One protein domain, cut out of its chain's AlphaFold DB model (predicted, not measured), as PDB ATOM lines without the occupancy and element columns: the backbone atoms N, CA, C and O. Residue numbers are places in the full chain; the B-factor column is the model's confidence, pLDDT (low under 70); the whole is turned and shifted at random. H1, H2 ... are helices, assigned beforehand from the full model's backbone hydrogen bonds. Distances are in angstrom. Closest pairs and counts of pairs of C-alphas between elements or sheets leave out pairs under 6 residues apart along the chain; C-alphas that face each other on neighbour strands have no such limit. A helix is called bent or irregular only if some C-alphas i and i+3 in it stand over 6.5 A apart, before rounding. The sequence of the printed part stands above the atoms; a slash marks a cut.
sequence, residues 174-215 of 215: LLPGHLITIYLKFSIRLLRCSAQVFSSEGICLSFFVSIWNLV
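Overview. This is residues 174 to 215 of the 215 residues of the protein "DNA-directed RNA polymerase" of Trifolium subterraneum (UniProt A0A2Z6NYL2). One long helix, H1, makes the long arm of a lopsided V, and at its far end the chain folds back through residues 201 to 205 into a shorter arm that holds the small helix H2 and the last residues. The two helices do not pack on each other, and the figure is thin, with spans of 41 by 27 by 7 A, only just flat. The printed part has 42 residues with two named helices, H1 then H2, and no named strand; the class is all helix. The whole is extended, with a radius of gyration of the C-alphas of 14.8 A.

Along the chain. H1, residues 176 to 200, is the longest helix and measures 36.3 A from first to last C-alpha. It begins at C-alpha 176 at (18.410, -0.334, -26.674) and ends at C-alpha 200 at (13.706, 10.403, -61.053). H2, residues 206 to 212, ends at C-alpha 212 at (4.407, 22.326, -45.384). Neither helix is bent or irregular.

Arrangement. H1 and H2 are apart, with no C-alpha of the one within 8 A of the other. A tight link of 5 residues joins them. From residue 176 to residue 200 the z value of the C-alphas falls from -26.674 to -61.053, while from residue 206 to residue 212 it rises from -54.851 to -45.384. In H1 every O i to N i+4 pair is within hydrogen-bond range; in H2 2 of 3 are. Residues 174 to 194, of which 176 to 194 belong to H1, stand free, and so do residues 206 to 215, of which 206 to 212 belong to H2.

Size, cuts and confidence. The two C-alphas farthest apart are those of Leu 175 and Gly 202, at 41.4 A. The printed part has no cut and ends at Val 215, the chain's last residue. The mean pLDDT of the printed part is 70.5, and residues 196 to 215 are under 70.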
ATOM      1  N   LEU A 174      19.326  -7.820 -27.922       90.00
ATOM      2  CA  LEU A 174      19.464  -6.542 -28.613       90.00
ATOM      3  C   LEU A 174      19.395  -5.388 -27.604       90.00
ATOM      4  O   LEU A 174      18.347  -5.112 -27.021       90.00
ATOM      5  N   LEU A 175      20.516  -4.691 -27.416       92.69
ATOM      6  CA  LEU A 175      20.588  -3.532 -26.529       92.69
ATOM      7  C   LEU A 175      19.784  -2.343 -27.092       92.69
ATOM      8  O   LEU A 175      19.769  -2.129 -28.310       92.69
ATOM      9  N   PRO A 176      19.193  -1.491 -26.231       94.38
ATOM     10  CA  PRO A 176      18.410  -0.334 -26.674       94.38
ATOM     11  C   PRO A 176      19.222   0.642 -27.543       94.38
ATOM     12  O   PRO A 176      18.689   1.209 -28.494       94.38
ATOM     13  N   GLY A 177      20.528   0.788 -27.290       92.81
ATOM     14  CA  GLY A 177      21.416   1.611 -28.124       92.81
ATOM     15  C   GLY A 177      21.584   1.086 -29.558       92.81
ATOM     16  O   GLY A 177      21.611   1.871 -30.510       92.81
ATOM     17  N   HIS A 178      21.626  -0.239 -29.740       91.31
ATOM     18  CA  HIS A 178      21.663  -0.850 -31.072       91.31
ATOM     19  C   HIS A 178      20.336  -0.640 -31.803       91.31
ATOM     20  O   HIS A 178      20.336  -0.286 -32.981       91.31
ATOM     21  N   LEU A 179      19.212  -0.763 -31.092       90.38
ATOM     22  CA  LEU A 179      17.880  -0.531 -31.652       90.38
ATOM     23  C   LEU A 179      17.744   0.900 -32.195       90.38
ATOM     24  O   LEU A 179      17.332   1.081 -33.341       90.38
ATOM     25  N   ILE A 180      18.162   1.908 -31.420       92.88
ATOM     26  CA  ILE A 180      18.142   3.314 -31.858       92.88
ATOM     27  C   ILE A 180      19.008   3.504 -33.112       92.88
ATOM     28  O   ILE A 180      18.568   4.141 -34.069       92.88
ATOM     29  N   THR A 181      20.205   2.913 -33.150       90.81
ATOM     30  CA  THR A 181      21.104   2.982 -34.317       90.81
ATOM     31  C   THR A 181      20.469   2.370 -35.569       90.81
ATOM     32  O   THR A 181      20.485   2.986 -36.638       90.81
ATOM     33  N   ILE A 182      19.858   1.187 -35.442       90.81
ATOM     34  CA  ILE A 182      19.160   0.510 -36.546       90.81
ATOM     35  C   ILE A 182      18.004   1.377 -37.053       90.81
ATOM     36  O   ILE A 182      17.859   1.561 -38.265       90.81
ATOM     37  N   TYR A 183      17.213   1.951 -36.141       91.06
ATOM     38  CA  TYR A 183      16.088   2.815 -36.491       91.06
ATOM     39  C   TYR A 183      16.537   4.086 -37.219       91.06
ATOM     40  O   TYR A 183      16.004   4.415 -38.277       91.06
ATOM     41  N   LEU A 184      17.558   4.779 -36.706       92.38
ATOM     42  CA  LEU A 184      18.108   5.977 -37.343       92.38
ATOM     43  C   LEU A 184      18.635   5.677 -38.749       92.38
ATOM     44  O   LEU A 184      18.314   6.395 -39.698       92.38
ATOM     45  N   LYS A 185      19.390   4.584 -38.907       89.69
ATOM     46  CA  LYS A 185      19.897   4.157 -40.213       89.69
ATOM     47  C   LYS A 185      18.758   3.852 -41.188       89.69
ATOM     48  O   LYS A 185      18.832   4.246 -42.354       89.69
ATOM     49  N   PHE A 186      17.712   3.169 -40.728       87.31
ATOM     50  CA  PHE A 186      16.532   2.886 -41.542       87.31
ATOM     51  C   PHE A 186      15.836   4.177 -41.997       87.31
ATOM     52  O   PHE A 186      15.585   4.340 -43.190       87.31
ATOM     53  N   SER A 187      15.611   5.121 -41.079       89.25
ATOM     54  CA  SER A 187      14.994   6.421 -41.372       89.25
ATOM     55  C   SER A 187      15.797   7.228 -42.395       89.25
ATOM     56  O   SER A 187      15.233   7.726 -43.367       89.25
ATOM     57  N   ILE A 188      17.125   7.290 -42.248       89.88
ATOM     58  CA  ILE A 188      18.007   7.967 -43.211       89.88
ATOM     59  C   ILE A 188      17.941   7.291 -44.587       89.88
ATOM     60  O   ILE A 188      17.835   7.971 -45.611       89.88
ATOM     61  N   ARG A 189      17.972   5.952 -44.636       84.69
ATOM     62  CA  ARG A 189      17.868   5.205 -45.898       84.69
ATOM     63  C   ARG A 189      16.533   5.462 -46.593       84.69
ATOM     64  O   ARG A 189      16.510   5.627 -47.812       84.69
ATOM     65  N   LEU A 190      15.441   5.516 -45.835       83.38
ATOM     66  CA  LEU A 190      14.108   5.792 -46.359       83.38
ATOM     67  C   LEU A 190      14.020   7.209 -46.938       83.38
ATOM     68  O   LEU A 190      13.580   7.358 -48.075       83.38
ATOM     69  N   LEU A 191      14.525   8.218 -46.217       86.06
ATOM     70  CA  LEU A 191      14.591   9.602 -46.702       86.06
ATOM     71  C   LEU A 191      15.393   9.711 -48.005       86.06
ATOM     72  O   LEU A 191      14.933  10.318 -48.975       86.06
ATOM     73  N   ARG A 192      16.560   9.057 -48.074       81.69
ATOM     74  CA  ARG A 192      17.378   9.015 -49.294       81.69
ATOM     75  C   ARG A 192      16.635   8.360 -50.459       81.69
ATOM     76  O   ARG A 192      16.663   8.886 -51.568       81.69
ATOM     77  N   CYS A 193      15.952   7.244 -50.209       74.06
ATOM     78  CA  CYS A 193      15.176   6.549 -51.232       74.06
ATOM     79  C   CYS A 193      14.022   7.427 -51.746       74.06
ATOM     80  O   CYS A 193      13.848   7.547 -52.956       74.06
ATOM     81  N   SER A 194      13.296   8.116 -50.853       74.81
ATOM     82  CA  SER A 194      12.264   9.075 -51.268       74.81
ATOM     83  C   SER A 194      12.839  10.210 -52.115       74.81
ATOM     84  O   SER A 194      12.314  10.474 -53.192       74.81
ATOM     85  N   ALA A 195      13.957  10.818 -51.707       76.25
ATOM     86  CA  ALA A 195      14.599  11.891 -52.468       76.25
ATOM     87  C   ALA A 195      15.020  11.440 -53.879       76.25
ATOM     88  O   ALA A 195      14.862  12.184 -54.845       76.25
ATOM     89  N   GLN A 196      15.512  10.205 -54.016       68.44
ATOM     90  CA  GLN A 196      15.925   9.653 -55.306       68.44
ATOM     91  C   GLN A 196      14.733   9.350 -56.226       68.44
ATOM     92  O   GLN A 196      14.819   9.601 -57.427       68.44
ATOM     93  N   VAL A 197      13.603   8.889 -55.673       65.62
ATOM     94  CA  VAL A 197      12.345   8.735 -56.427       65.62
ATOM     95  C   VAL A 197      11.856  10.094 -56.936       65.62
ATOM     96  O   VAL A 197      11.623  10.232 -58.136       65.62
ATOM     97  N   PHE A 198      11.820  11.120 -56.077       60.28
ATOM     98  CA  PHE A 198      11.440  12.481 -56.482       60.28
ATOM     99  C   PHE A 198      12.352  13.048 -57.579       60.28
ATOM    100  O   PHE A 198      11.866  13.662 -58.529       60.28
ATOM    101  N   SER A 199      13.663  12.792 -57.500       60.25
ATOM    102  CA  SER A 199      14.612  13.195 -58.543       60.25
ATOM    103  C   SER A 199      14.391  12.458 -59.868       60.25
ATOM    104  O   SER A 199      14.624  13.049 -60.920       60.25
ATOM    105  N   SER A 200      13.971  11.188 -59.839       57.38
ATOM    106  CA  SER A 200      13.706  10.403 -61.053       57.38
ATOM    107  C   SER A 200      12.388  10.772 -61.743       57.38
ATOM    108  O   SER A 200      12.284  10.639 -62.958       57.38
ATOM    109  N   GLU A 201      11.410  11.283 -60.989       58.50
ATOM    110  CA  GLU A 201      10.107  11.723 -61.509       58.50
ATOM    111  C   GLU A 201      10.088  13.211 -61.917       58.50
ATOM    112  O   GLU A 201       9.070  13.709 -62.391       58.50
ATOM    113  N   GLY A 202      11.203  13.941 -61.762       54.19
ATOM    114  CA  GLY A 202      11.299  15.357 -62.144       54.19
ATOM    115  C   GLY A 202      10.409  16.291 -61.312       54.19
ATOM    116  O   GLY A 202      10.149  17.426 -61.716       54.19
ATOM    117  N   ILE A 203       9.932  15.833 -60.151       54.16
ATOM    118  CA  ILE A 203       9.061  16.618 -59.278       54.16
ATOM    119  C   ILE A 203       9.945  17.592 -58.503       54.16
ATOM    120  O   ILE A 203      10.677  17.228 -57.582       54.16
ATOM    121  N   CYS A 204       9.898  18.853 -58.924       47.06
ATOM    122  CA  CYS A 204      10.631  19.944 -58.307       47.06
ATOM    123  C   CYS A 204      10.248  20.063 -56.817       47.06
ATOM    124  O   CYS A 204       9.068  20.012 -56.461       47.06
ATOM    125  N   LEU A 205      11.244  20.269 -55.947       50.88
ATOM    126  CA  LEU A 205      11.109  20.471 -54.490       50.88
ATOM    127  C   LEU A 205      10.085  21.560 -54.085       50.88
ATOM    128  O   LEU A 205       9.703  21.640 -52.917       50.88
ATOM    129  N   SER A 206       9.597  22.363 -55.035       47.06
ATOM    130  CA  SER A 206       8.512  23.330 -54.851       47.06
ATOM    131  C   SER A 206       7.185  22.706 -54.397       47.06
ATOM    132  O   SER A 206       6.420  23.380 -53.715       47.06
ATOM    133  N   PHE A 207       6.916  21.428 -54.690       46.50
ATOM    134  CA  PHE A 207       5.687  20.766 -54.220       46.50
ATOM    135  C   PHE A 207       5.681  20.510 -52.704       46.50
ATOM    136  O   PHE A 207       4.623  20.525 -52.077       46.50
ATOM    137  N   PHE A 208       6.855  20.323 -52.094       44.75
ATOM    138  CA  PHE A 208       6.960  20.030 -50.662       44.75
ATOM    139  C   PHE A 208       6.812  21.289 -49.795       44.75
ATOM    140  O   PHE A 208       6.206  21.229 -48.729       44.75
ATOM    141  N   VAL A 209       7.281  22.445 -50.285       49.75
ATOM    142  CA  VAL A 209       7.078  23.746 -49.616       49.75
ATOM    143  C   VAL A 209       5.589  24.111 -49.566       49.75
ATOM    144  O   VAL A 209       5.123  24.631 -48.559       49.75
ATOM    145  N   SER A 210       4.813  23.774 -50.600       45.22
ATOM    146  CA  SER A 210       3.363  24.018 -50.607       45.22
ATOM    147  C   SER A 210       2.589  23.127 -49.632       45.22
ATOM    148  O   SER A 210       1.575  23.566 -49.103       45.22
ATOM    149  N   ILE A 211       3.055  21.902 -49.361       50.59
ATOM    150  CA  ILE A 211       2.408  20.996 -48.396       50.59
ATOM    151  C   ILE A 211       2.767  21.380 -46.954       50.59
ATOM    152  O   ILE A 211       1.913  21.309 -46.077       50.59
ATOM    153  N   TRP A 212       3.998  21.839 -46.707       44.44
ATOM    154  CA  TRP A 212       4.407  22.326 -45.384       44.44
ATOM    155  C   TRP A 212       3.834  23.704 -45.023       44.44
ATOM    156  O   TRP A 212       3.681  23.984 -43.845       44.44
ATOM    157  N   ASN A 213       3.478  24.544 -46.002       40.56
ATOM    158  CA  ASN A 213       2.811  25.837 -45.766       40.56
ATOM    159  C   ASN A 213       1.278  25.739 -45.618       40.56
ATOM    160  O   ASN A 213       0.614  26.767 -45.502       40.56
ATOM    161  N   LEU A 214       0.706  24.530 -45.675       47.34
ATOM    162  CA  LEU A 214      -0.734  24.283 -45.517       47.34
ATOM    163  C   LEU A 214      -1.102  23.657 -44.156       47.34
ATOM    164  O   LEU A 214      -2.266  23.310 -43.949       47.34
ATOM    165  N   VAL A 215      -0.129  23.541 -43.245       42.06
ATOM    166  CA  VAL A 215      -0.296  23.215 -41.817       42.06
ATOM    167  C   VAL A 215       0.209  24.394 -41.001       42.06
ATOM    168  O   VAL A 215      -0.512  24.798 -40.065       42.06
TER     169      VAL A 215